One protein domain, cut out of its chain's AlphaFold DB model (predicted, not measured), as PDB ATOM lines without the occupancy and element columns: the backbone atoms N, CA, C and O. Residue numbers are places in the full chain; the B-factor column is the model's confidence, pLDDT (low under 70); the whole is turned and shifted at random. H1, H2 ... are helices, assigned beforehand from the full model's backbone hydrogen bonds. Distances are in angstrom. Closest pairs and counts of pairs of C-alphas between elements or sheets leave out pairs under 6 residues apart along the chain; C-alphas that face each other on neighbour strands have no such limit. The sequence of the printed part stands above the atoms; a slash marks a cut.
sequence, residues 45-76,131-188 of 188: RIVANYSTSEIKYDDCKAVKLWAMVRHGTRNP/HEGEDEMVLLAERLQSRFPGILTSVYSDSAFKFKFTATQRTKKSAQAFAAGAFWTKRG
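Overview. This is residues 45 to 76 and 131 to 188 of the 188 residues of the protein "Multiple inositol polyphosphate phosphatase 1-like Protein" of Tribolium castaneum (UniProt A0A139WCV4). With little regular structure, the domain is two helices, H1 and H2, side by side and running the same way, with long loops round them. Residues 45 to 76 run out past the last residue of H1, turn back near Asp 59 and return along the helix pair. The printed part has 90 residues, 32 of them in the two named helices, H1 then H2, with no named strand; the class is all helix. It is compact, with a radius of gyration of the C-alphas of 13.7 A and spans of 47 by 32 by 29 A.

Arrangement. H1, residues 131 to 147, and H2, residues 169 to 183, touch, with the closest C-alphas, those of Val 138 and Gly 181, 4.1 A apart. They run the same way at a steep tilt of 39 degrees. Every O i to N i+4 pair is within hydrogen-bond range in H2, and 12 of 13 in H1.

Along the chain. H1 is 24.3 A long, from C-alpha 131 at (339.305, 405.319, 300.757). H2 is 21.0 A long and ends at C-alpha 183, (346.169, 415.044, 315.394).

Size, cuts and confidence. The two C-alphas farthest apart, those of Asp 59 and Pro 76, are 47.2 A apart. Residues 77 to 130 are not printed, and C-alphas 76 and 131 are 13.9 A apart across this cut. The link from H1 to H2 is long, 21 residues. Residues 185 to 188 have pLDDT under 70.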
ATOM      1  N   ARG A  45     344.052 395.937 307.100       93.50
ATOM      2  CA  ARG A  45     343.088 395.407 308.087       93.50
ATOM      3  C   ARG A  45     343.153 393.878 308.250       93.50
ATOM      4  O   ARG A  45     342.926 393.356 309.328       93.50
ATOM      5  N   ILE A  46     343.530 393.145 307.209       93.31
ATOM      6  CA  ILE A  46     343.576 391.679 307.262       93.31
ATOM      7  C   ILE A  46     344.776 391.182 308.079       93.31
ATOM      8  O   ILE A  46     344.717 390.129 308.705       93.31
ATOM      9  N   VAL A  47     345.867 391.951 308.102       92.12
ATOM     10  CA  VAL A  47     347.155 391.565 308.715       92.12
ATOM     11  C   VAL A  47     347.600 392.523 309.824       92.12
ATOM     12  O   VAL A  47     348.736 392.461 310.299       92.12
ATOM     13  N   ALA A  48     346.736 393.459 310.215       92.75
ATOM     14  CA  ALA A  48     347.063 394.492 311.178       92.75
ATOM     15  C   ALA A  48     347.235 393.901 312.578       92.75
ATOM     16  O   ALA A  48     346.492 393.032 313.027       92.75
ATOM     17  N   ASN A  49     348.180 394.469 313.325       92.94
ATOM     18  CA  ASN A  49     348.191 394.304 314.768       92.94
ATOM     19  C   ASN A  49     347.233 395.329 315.392       92.94
ATOM     20  O   ASN A  49     347.483 396.539 315.339       92.94
ATOM     21  N   TYR A  50     346.159 394.821 315.989       94.38
ATOM     22  CA  TYR A  50     345.086 395.615 316.582       94.38
ATOM     23  C   TYR A  50     345.302 395.993 318.046       94.38
ATOM     24  O   TYR A  50     344.525 396.779 318.578       94.38
ATOM     25  N   SER A  51     346.349 395.485 318.705       94.38
ATOM     26  CA  SER A  51     346.634 395.876 320.087       94.38
ATOM     27  C   SER A  51     346.854 397.390 320.177       94.38
ATOM     28  O   SER A  51     347.604 397.969 319.389       94.38
ATOM     29  N   THR A  52     346.215 398.031 321.143       95.00
ATOM     30  CA  THR A  52     346.362 399.460 321.456       95.00
ATOM     31  C   THR A  52     347.072 399.685 322.786       95.00
ATOM     32  O   THR A  52     347.236 400.828 323.200       95.00
ATOM     33  N   SER A  53     347.498 398.605 323.446       95.75
ATOM     34  CA  SER A  53     348.186 398.647 324.730       95.75
ATOM     35  C   SER A  53     349.439 399.508 324.631       95.75
ATOM     36  O   SER A  53     350.240 399.351 323.706       95.75
ATOM     37  N   GLU A  54     349.605 400.407 325.597       94.44
ATOM     38  CA  GLU A  54     350.813 401.211 325.718       94.44
ATOM     39  C   GLU A  54     352.046 400.302 325.805       94.44
ATOM     40  O   GLU A  54     352.059 399.322 326.555       94.44
ATOM     41  N   ILE A  55     353.084 400.619 325.032       92.19
ATOM     42  CA  ILE A  55     354.333 399.859 325.041       92.19
ATOM     43  C   ILE A  55     355.165 400.312 326.242       92.19
ATOM     44  O   ILE A  55     355.699 401.422 326.249       92.19
ATOM     45  N   LYS A  56     355.282 399.439 327.247       91.69
ATOM     46  CA  LYS A  56     356.042 399.676 328.480       91.69
ATOM     47  C   LYS A  56     357.109 398.608 328.665       91.69
ATOM     48  O   LYS A  56     356.858 397.433 328.417       91.69
ATOM     49  N   TYR A  57     358.273 399.043 329.124       91.94
ATOM     50  CA  TYR A  57     359.344 398.188 329.619       91.94
ATOM     51  C   TYR A  57     359.791 398.759 330.962       91.94
ATOM     52  O   TYR A  57     359.824 399.986 331.109       91.94
ATOM     53  N   ASP A  58     360.105 397.891 331.920       94.31
ATOM     54  CA  ASP A  58     360.511 398.314 333.260       94.31
ATOM     55  C   ASP A  58     361.732 399.243 333.180       94.31
ATOM     56  O   ASP A  58     362.639 399.046 332.367       94.31
ATOM     57  N   ASP A  59     361.686 400.322 333.964       94.50
ATOM     58  CA  ASP A  59     362.699 401.384 334.024       94.50
ATOM     59  C   ASP A  59     363.022 402.090 332.690       94.50
ATOM     60  O   ASP A  59     363.996 402.840 332.584       94.50
ATOM     61  N   CYS A  60     362.184 401.918 331.662       93.81
ATOM     62  CA  CYS A  60     362.383 402.518 330.346       93.81
ATOM     63  C   CYS A  60     361.273 403.513 329.993       93.81
ATOM     64  O   CYS A  60     360.083 403.263 330.177       93.81
ATOM     65  N   LYS A  61     361.660 404.626 329.359       91.62
ATOM     66  CA  LYS A  61     360.727 405.578 328.748       91.62
ATOM     67  C   LYS A  61     361.025 405.727 327.264       91.62
ATOM     68  O   LYS A  61     362.161 405.979 326.868       91.62
ATOM     69  N   ALA A  62     359.988 405.630 326.437       92.38
ATOM     70  CA  ALA A  62     360.111 405.913 325.016       92.38
ATOM     71  C   ALA A  62     360.426 407.411 324.806       92.38
ATOM     72  O   ALA A  62     359.694 408.281 325.275       92.38
ATOM     73  N   VAL A  63     361.522 407.711 324.099       92.62
ATOM     74  CA  VAL A  63     361.998 409.095 323.871       92.62
ATOM     75  C   VAL A  63     361.832 409.578 322.431       92.62
ATOM     76  O   VAL A  63     361.836 410.780 322.175       92.62
ATOM     77  N   LYS A  64     361.731 408.658 321.466       93.12
ATOM     78  CA  LYS A  64     361.612 408.980 320.041       93.12
ATOM     79  C   LYS A  64     360.955 407.833 319.286       93.12
ATOM     80  O   LYS A  64     361.240 406.672 319.561       93.12
ATOM     81  N   LEU A  65     360.123 408.177 318.307       93.38
ATOM     82  CA  LEU A  65     359.490 407.237 317.389       93.38
ATOM     83  C   LEU A  65     359.980 407.525 315.969       93.38
ATOM     84  O   LEU A  65     359.900 408.660 315.500       93.38
ATOM     85  N   TRP A  66     360.463 406.492 315.284       95.56
ATOM     86  CA  TRP A  66     360.750 406.530 313.853       95.56
ATOM     87  C   TRP A  66     359.849 405.520 313.160       95.56
ATOM     88  O   TRP A  66     359.821 404.354 313.546       95.56
ATOM     89  N   ALA A  67     359.126 405.962 312.136       94.94
ATOM     90  CA  ALA A  67     358.237 405.103 311.370       94.94
ATOM     91  C   ALA A  67     358.536 405.239 309.877       94.94
ATOM     92  O   ALA A  67     358.589 406.343 309.336       94.94
ATOM     93  N   MET A  68     358.709 404.099 309.210       96.88
ATOM     94  CA  MET A  68     358.726 404.007 307.755       96.88
ATOM     95  C   MET A  68     357.483 403.236 307.333       96.88
ATOM     96  O   MET A  68     357.389 402.028 307.530       96.88
ATOM     97  N   VAL A  69     356.512 403.957 306.784       96.44
ATOM     98  CA  VAL A  69     355.191 403.416 306.459       96.44
ATOM     99  C   VAL A  69     355.019 403.438 304.944       96.44
ATOM    100  O   VAL A  69     355.224 404.467 304.294       96.44
ATOM    101  N   ARG A  70     354.673 402.289 304.356       97.31
ATOM    102  CA  ARG A  70     354.282 402.213 302.943       97.31
ATOM    103  C   ARG A  70     352.971 402.981 302.755       97.31
ATOM    104  O   ARG A  70     352.154 403.034 303.663       97.31
ATOM    105  N   HIS A  71     352.747 403.542 301.567       98.31
ATOM    106  CA  HIS A  71     351.426 404.074 301.222       98.31
ATOM    107  C   HIS A  71     350.318 403.034 301.486       98.31
ATOM    108  O   HIS A  71     350.555 401.833 301.324       98.31
ATOM    109  N   GLY A  72     349.115 403.504 301.807       97.94
ATOM    110  CA  GLY A  72     347.935 402.653 301.965       97.94
ATOM    111  C   GLY A  72     347.440 402.052 300.649       97.94
ATOM    112  O   GLY A  72     348.027 402.248 299.571       97.94
ATOM    113  N   THR A  73     346.341 401.313 300.737       98.06
ATOM    114  CA  THR A  73     345.673 400.670 299.606       98.06
ATOM    115  C   THR A  73     345.357 401.667 298.489       98.06
ATOM    116  O   THR A  73     344.912 402.799 298.697       98.06
ATOM    117  N   ARG A  74     345.638 401.255 297.253       97.56
ATOM    118  CA  ARG A  74     345.570 402.109 296.063       97.56
ATOM    119  C   ARG A  74     344.957 401.378 294.884       97.56
ATOM    120  O   ARG A  74     345.077 400.154 294.783       97.56
ATOM    121  N   ASN A  75     344.488 402.152 293.918       97.81
ATOM    122  CA  ASN A  75     344.048 401.626 292.639       97.81
ATOM    123  C   ASN A  75     345.196 400.953 291.856       97.81
ATOM    124  O   ASN A  75     346.391 401.241 292.082       97.81
ATOM    125  N   PRO A  76     344.864 400.045 290.921       96.94
ATOM    126  CA  PRO A  76     345.818 399.436 290.001       96.94
ATOM    127  C   PRO A  76     346.545 400.452 289.104       96.94
ATOM    128  O   PRO A  76     346.299 401.653 289.159       96.94
ATOM    129  N   HIS A 131     339.877 405.056 299.431       97.25
ATOM    130  CA  HIS A 131     339.305 405.319 300.757       97.25
ATOM    131  C   HIS A 131     339.822 404.322 301.807       97.25
ATOM    132  O   HIS A 131     340.304 404.737 302.851       97.25
ATOM    133  N   GLU A 132     339.871 403.028 301.467       96.94
ATOM    134  CA  GLU A 132     340.507 402.001 302.307       96.94
ATOM    135  C   GLU A 132     341.935 402.409 302.702       96.94
ATOM    136  O   GLU A 132     342.318 402.339 303.861       96.94
ATOM    137  N   GLY A 133     342.730 402.891 301.742       98.19
ATOM    138  CA  GLY A 133     344.099 403.328 302.006       98.19
ATOM    139  C   GLY A 133     344.216 404.597 302.850       98.19
ATOM    140  O   GLY A 133     345.281 404.833 303.422       98.19
ATOM    141  N   GLU A 134     343.176 405.425 302.912       98.31
ATOM    142  CA  GLU A 134     343.091 406.562 303.831       98.31
ATOM    143  C   GLU A 134     342.751 406.071 305.243       98.31
ATOM    144  O   GLU A 134     343.489 406.382 306.183       98.31
ATOM    145  N   ASP A 135     341.735 405.214 305.374       97.62
ATOM    146  CA  ASP A 135     341.308 404.617 306.648       97.62
ATOM    147  C   ASP A 135     342.432 403.804 307.301       97.62
ATOM    148  O   ASP A 135     342.700 403.936 308.495       97.62
ATOM    149  N   GLU A 136     343.170 403.018 306.512       97.94
ATOM    150  CA  GLU A 136     344.341 402.270 306.977       97.94
ATOM    151  C   GLU A 136     345.373 403.177 307.663       97.94
ATOM    152  O   GLU A 136     345.967 402.785 308.670       97.94
ATOM    153  N   MET A 137     345.595 404.383 307.129       98.12
ATOM    154  CA  MET A 137     346.571 405.335 307.664       98.12
ATOM    155  C   MET A 137     346.047 406.050 308.904       98.12
ATOM    156  O   MET A 137     346.809 406.216 309.857       98.12
ATOM    157  N   VAL A 138     344.766 406.433 308.908       97.56
ATOM    158  CA  VAL A 138     344.100 407.032 310.075       97.56
ATOM    159  C   VAL A 138     344.148 406.060 311.250       97.56
ATOM    160  O   VAL A 138     344.719 406.373 312.292       97.56
ATOM    161  N   LEU A 139     343.656 404.837 311.048       96.56
ATOM    162  CA  LEU A 139     343.587 403.826 312.098       96.56
ATOM    163  C   LEU A 139     344.984 403.396 312.566       96.56
ATOM    164  O   LEU A 139     345.183 403.100 313.744       96.56
ATOM    165  N   LEU A 140     345.976 403.338 311.668       97.19
ATOM    166  CA  LEU A 140     347.363 403.071 312.060       97.19
ATOM    167  C   LEU A 140     347.924 404.190 312.947       97.19
ATOM    168  O   LEU A 140     348.601 403.892 313.934       97.19
ATOM    169  N   ALA A 141     347.653 405.453 312.611       96.12
ATOM    170  CA  ALA A 141     348.100 406.598 313.395       96.12
ATOM    171  C   ALA A 141     347.483 406.599 314.798       96.12
ATOM    172  O   ALA A 141     348.209 406.747 315.780       96.12
ATOM    173  N   GLU A 142     346.180 406.338 314.901       95.19
ATOM    174  CA  GLU A 142     345.472 406.230 316.181       95.19
ATOM    175  C   GLU A 142     346.053 405.114 317.055       95.19
ATOM    176  O   GLU A 142     346.363 405.339 318.226       95.19
ATOM    177  N   ARG A 143     346.307 403.930 316.480       95.75
ATOM    178  CA  ARG A 143     346.937 402.826 317.222       95.75
ATOM    179  C   ARG A 143     348.349 403.167 317.683       95.75
ATOM    180  O   ARG A 143     348.718 402.830 318.808       95.75
ATOM    181  N   LEU A 144     349.154 403.820 316.842       95.25
ATOM    182  CA  LEU A 144     350.488 404.281 317.241       95.25
ATOM    183  C   LEU A 144     350.413 405.311 318.364       95.25
ATOM    184  O   LEU A 144     351.256 405.288 319.260       95.25
ATOM    185  N   GLN A 145     349.392 406.163 318.350       93.94
ATOM    186  CA  GLN A 145     349.156 407.131 319.406       93.94
ATOM    187  C   GLN A 145     348.829 406.455 320.736       93.94
ATOM    188  O   GLN A 145     349.460 406.767 321.743       93.94
ATOM    189  N   SER A 146     347.911 405.482 320.740       94.25
ATOM    190  CA  SER A 146     347.573 404.711 321.945       94.25
ATOM    191  C   SER A 146     348.773 403.942 322.503       94.25
ATOM    192  O   SER A 146     348.935 403.836 323.714       94.25
ATOM    193  N   ARG A 147     349.642 403.437 321.620       95.12
ATOM    194  CA  ARG A 147     350.845 402.684 321.998       95.12
ATOM    195  C   ARG A 147     351.966 403.554 322.560       95.12
ATOM    196  O   ARG A 147     352.751 403.064 323.369       95.12
ATOM    197  N   PHE A 148     352.060 404.808 322.118       94.19
ATOM    198  CA  PHE A 148     353.128 405.743 322.485       94.19
ATOM    199  C   PHE A 148     352.582 407.137 322.849       94.19
ATOM    200  O   PHE A 148     353.010 408.134 322.252       94.19
ATOM    201  N   PRO A 149     351.690 407.247 323.851       91.44
ATOM    202  CA  PRO A 149     350.995 408.497 324.170       91.44
ATOM    203  C   PRO A 149     351.947 409.606 324.646       91.44
ATOM    204  O   PRO A 149     351.657 410.789 324.486       91.44
ATOM    205  N   GLY A 150     353.113 409.238 325.192       89.81
ATOM    206  CA  GLY A 150     354.153 410.187 325.600       89.81
ATOM    207  C   GLY A 150     355.004 410.758 324.457       89.81
ATOM    208  O   GLY A 150     355.718 411.731 324.685       89.81
ATOM    209  N   ILE A 151     354.957 410.168 323.254       91.44
ATOM    210  CA  ILE A 151     355.689 410.657 322.069       91.44
ATOM    211  C   ILE A 151     354.718 411.280 321.070       91.44
ATOM    212  O   ILE A 151     354.907 412.420 320.653       91.44
ATOM    213  N   LEU A 152     353.700 410.522 320.656       90.25
ATOM    214  CA  LEU A 152     352.701 410.985 319.702       90.25
ATOM    215  C   LEU A 152     351.542 411.587 320.495       90.25
ATOM    216  O   LEU A 152     350.570 410.918 320.819       90.25
ATOM    217  N   THR A 153     351.679 412.851 320.877       86.94
ATOM    218  CA  THR A 153     350.631 413.573 321.608       86.94
ATOM    219  C   THR A 153     349.465 413.928 320.678       86.94
ATOM    220  O   THR A 153     349.555 413.782 319.460       86.94
ATOM    221  N   SER A 154     348.345 414.394 321.231       80.12
ATOM    222  CA  SER A 154     347.181 414.821 320.440       80.12
ATOM    223  C   SER A 154     347.320 416.215 319.827       80.12
ATOM    224  O   SER A 154     346.437 416.640 319.090       80.12
ATOM    225  N   VAL A 155     348.395 416.945 320.138       85.69
ATOM    226  CA  VAL A 155     348.616 418.318 319.672       85.69
ATOM    227  C   VAL A 155     349.807 418.334 318.728       85.69
ATOM    228  O   VAL A 155     350.919 417.959 319.100       85.69
ATOM    229  N   TYR A 156     349.568 418.788 317.502       88.81
ATOM    230  CA  TYR A 156     350.610 418.912 316.497       88.81
ATOM    231  C   TYR A 156     351.597 420.044 316.826       88.81
ATOM    232  O   TYR A 156     351.207 421.116 317.283       88.81
ATOM    233  N   SER A 157     352.880 419.814 316.533       88.38
ATOM    234  CA  SER A 157     353.935 420.827 316.570       88.38
ATOM    235  C   SER A 157     355.015 420.516 315.531       88.38
ATOM    236  O   SER A 157     355.590 419.423 315.539       88.38
ATOM    237  N   ASP A 158     355.345 421.497 314.686       87.44
ATOM    238  CA  ASP A 158     356.394 421.390 313.657       87.44
ATOM    239  C   ASP A 158     357.799 421.155 314.246       87.44
ATOM    240  O   ASP A 158     358.687 420.629 313.570       87.44
ATOM    241  N   SER A 159     358.027 421.529 315.511       90.25
ATOM    242  CA  SER A 159     359.308 421.285 316.188       90.25
ATOM    243  C   SER A 159     359.435 419.852 316.716       90.25
ATOM    244  O   SER A 159     360.552 419.341 316.826       90.25
ATOM    245  N   ALA A 160     358.306 419.195 317.004       89.25
ATOM    246  CA  ALA A 160     358.254 417.851 317.577       89.25
ATOM    247  C   ALA A 160     358.103 416.752 316.513       89.25
ATOM    248  O   ALA A 160     358.686 415.675 316.654       89.25
ATOM    249  N   PHE A 161     357.363 417.020 315.431       93.06
ATOM    250  CA  PHE A 161     357.029 416.021 314.415       93.06
ATOM    251  C   PHE A 161     357.574 416.400 313.041       93.06
ATOM    252  O   PHE A 161     357.423 417.522 312.572       93.06
ATOM    253  N   LYS A 162     358.191 415.431 312.357       94.25
ATOM    254  CA  LYS A 162     358.698 415.602 310.991       94.25
ATOM    255  C   LYS A 162     358.126 414.527 310.081       94.25
ATOM    256  O   LYS A 162     358.466 413.356 310.218       94.25
ATOM    257  N   PHE A 163     357.320 414.946 309.110       94.31
ATOM    258  CA  PHE A 163     356.765 414.072 308.079       94.31
ATOM    259  C   PHE A 163     357.536 414.228 306.768       94.31
ATOM    260  O   PHE A 163     357.809 415.338 306.314       94.31
ATOM    261  N   LYS A 164     357.885 413.103 306.140       96.19
ATOM    262  CA  LYS A 164     358.495 413.058 304.807       96.19
ATOM    263  C   LYS A 164     357.773 412.025 303.954       96.19
ATOM    264  O   LYS A 164     357.398 410.966 304.445       96.19
ATOM    265  N   PHE A 165     357.607 412.323 302.671       97.44
ATOM    266  CA  PHE A 165     356.982 411.433 301.698       97.44
ATOM    267  C   PHE A 165     357.636 411.616 300.327       97.44
ATOM    268  O   PHE A 165     358.169 412.679 300.013       97.44
ATOM    269  N   THR A 166     357.595 410.580 299.490       96.50
ATOM    270  CA  THR A 166     358.058 410.679 298.096       96.50
ATOM    271  C   THR A 166     357.084 411.494 297.242       96.50
ATOM    272  O   THR A 166     355.908 411.610 297.592       96.50
ATOM    273  N   ALA A 167     357.527 411.990 296.086       95.19
ATOM    274  CA  ALA A 167     356.737 412.818 295.167       95.19
ATOM    275  C   ALA A 167     355.651 412.040 294.380       95.19
ATOM    276  O   ALA A 167     355.545 412.149 293.164       95.19
ATOM    277  N   THR A 168     354.834 411.228 295.058       95.88
ATOM    278  CA  THR A 168     353.677 410.542 294.461       95.88
ATOM    279  C   THR A 168     352.400 410.881 295.222       95.88
ATOM    280  O   THR A 168     352.433 411.054 296.442       95.88
ATOM    281  N   GLN A 169     351.261 410.940 294.518       97.00
ATOM    282  CA  GLN A 169     349.962 411.264 295.125       97.00
ATOM    283  C   GLN A 169     349.651 410.342 296.307       97.00
ATOM    284  O   GLN A 169     349.356 410.831 297.392       97.00
ATOM    285  N   ARG A 170     349.823 409.028 296.125       97.00
ATOM    286  CA  ARG A 170     349.522 408.025 297.151       97.00
ATOM    287  C   ARG A 170     350.351 408.190 298.422       97.00
ATOM    288  O   ARG A 170     349.803 408.099 299.506       97.00
ATOM    289  N   THR A 171     351.647 408.489 298.315       97.75
ATOM    290  CA  THR A 171     352.495 408.674 299.505       97.75
ATOM    291  C   THR A 171     352.206 409.993 300.206       97.75
ATOM    292  O   THR A 171     352.197 410.030 301.431       97.75
ATOM    293  N   LYS A 172     351.920 411.062 299.448       98.12
ATOM    294  CA  LYS A 172     351.507 412.349 300.020       98.12
ATOM    295  C   LYS A 172     350.171 412.223 300.755       98.12
ATOM    296  O   LYS A 172     350.069 412.641 301.901       98.12
ATOM    297  N   LYS A 173     349.167 411.618 300.117       98.12
ATOM    298  CA  LYS A 173     347.830 411.426 300.694       98.12
ATOM    299  C   LYS A 173     347.847 410.487 301.895       98.12
ATOM    300  O   LYS A 173     347.227 410.811 302.897       98.12
ATOM    301  N   SER A 174     348.638 409.412 301.860       98.50
ATOM    302  CA  SER A 174     348.816 408.552 303.033       98.50
ATOM    303  C   SER A 174     349.443 409.300 304.209       98.50
ATOM    304  O   SER A 174     348.971 409.157 305.330       98.50
ATOM    305  N   ALA A 175     350.456 410.140 303.967       97.38
ATOM    306  CA  ALA A 175     351.041 410.965 305.023       97.38
ATOM    307  C   ALA A 175     350.030 411.972 305.601       97.38
ATOM    308  O   ALA A 175     349.998 412.178 306.810       97.38
ATOM    309  N   GLN A 176     349.179 412.565 304.755       96.81
ATOM    310  CA  GLN A 176     348.105 413.463 305.190       96.81
ATOM    311  C   GLN A 176     347.051 412.735 306.034       96.81
ATOM    312  O   GLN A 176     346.697 413.229 307.099       96.81
ATOM    313  N   ALA A 177     346.592 411.560 305.596       97.69
ATOM    314  CA  ALA A 177     345.627 410.744 306.335       97.69
ATOM    315  C   ALA A 177     346.197 410.267 307.682       97.69
ATOM    316  O   ALA A 177     345.532 410.370 308.708       97.69
ATOM    317  N   PHE A 178     347.466 409.850 307.708       97.06
ATOM    318  CA  PHE A 178     348.157 409.508 308.951       97.06
ATOM    319  C   PHE A 178     348.213 410.704 309.911       97.06
ATOM    320  O   PHE A 178     347.883 410.577 311.086       97.06
ATOM    321  N   ALA A 179     348.612 411.885 309.423       94.94
ATOM    322  CA  ALA A 179     348.659 413.092 310.247       94.94
ATOM    323  C   ALA A 179     347.262 413.490 310.759       94.94
ATOM    324  O   ALA A 179     347.130 413.902 311.910       94.94
ATOM    325  N   ALA A 180     346.222 413.317 309.939       94.38
ATOM    326  CA  ALA A 180     344.840 413.555 310.344       94.38
ATOM    327  C   ALA A 180     344.400 412.609 311.472       94.38
ATOM    328  O   ALA A 180     343.861 413.082 312.467       94.38
ATOM    329  N   GLY A 181     344.694 411.307 311.370       94.38
ATOM    330  CA  GLY A 181     344.405 410.347 312.444       94.38
ATOM    331  C   GLY A 181     345.226 410.583 313.716       94.38
ATOM    332  O   GLY A 181     344.742 410.356 314.819       94.38
ATOM    333  N   ALA A 182     346.454 411.091 313.588       92.94
ATOM    334  CA  ALA A 182     347.288 411.413 314.743       92.94
ATOM    335  C   ALA A 182     346.814 412.673 315.497       92.94
ATOM    336  O   ALA A 182     346.919 412.715 316.722       92.94
ATOM    337  N   PHE A 183     346.325 413.705 314.797       91.94
ATOM    338  CA  PHE A 183     346.169 415.044 315.394       91.94
ATOM    339  C   PHE A 183     344.821 415.740 315.160       91.94
ATOM    340  O   PHE A 183     344.578 416.769 315.784       91.94
ATOM    341  N   TRP A 184     343.962 415.251 314.261       81.00
ATOM    342  CA  TRP A 184     342.793 416.013 313.784       81.00
ATOM    343  C   TRP A 184     341.443 415.310 313.968       81.00
ATOM    344  O   TRP A 184     340.399 415.939 313.773       81.00
ATOM    345  N   THR A 185     341.409 414.036 314.358       63.88
ATOM    346  CA  THR A 185     340.148 413.368 314.690       63.88
ATOM    347  C   THR A 185     339.516 414.028 315.920       63.88
ATOM    348  O   THR A 185     340.072 414.020 317.020       63.88
ATOM    349  N   LYS A 186     338.343 414.656 315.715       48.41
ATOM    350  CA  LYS A 186     337.515 415.216 316.791       48.41
ATOM    351  C   LYS A 186     337.173 414.091 317.758       48.41
ATOM    352  O   LYS A 186     336.427 413.182 317.412       48.41
ATOM    353  N   ARG A 187     337.704 414.185 318.970       53.75
ATOM    354  CA  ARG A 187     337.269 413.371 320.099       53.75
ATOM    355  C   ARG A 187     336.078 414.075 320.740       53.75
ATOM    356  O   ARG A 187     336.268 415.032 321.486       53.75
ATOM    357  N   GLY A 188     334.882 413.653 320.343       37.69
ATOM    358  CA  GLY A 188     333.618 413.891 321.036       37.69
ATOM    359  C   GLY A 188     333.021 412.541 321.370       37.69
ATOM    360  O   GLY A 188     332.968 411.719 320.430       37.69
TER     361      GLY A 188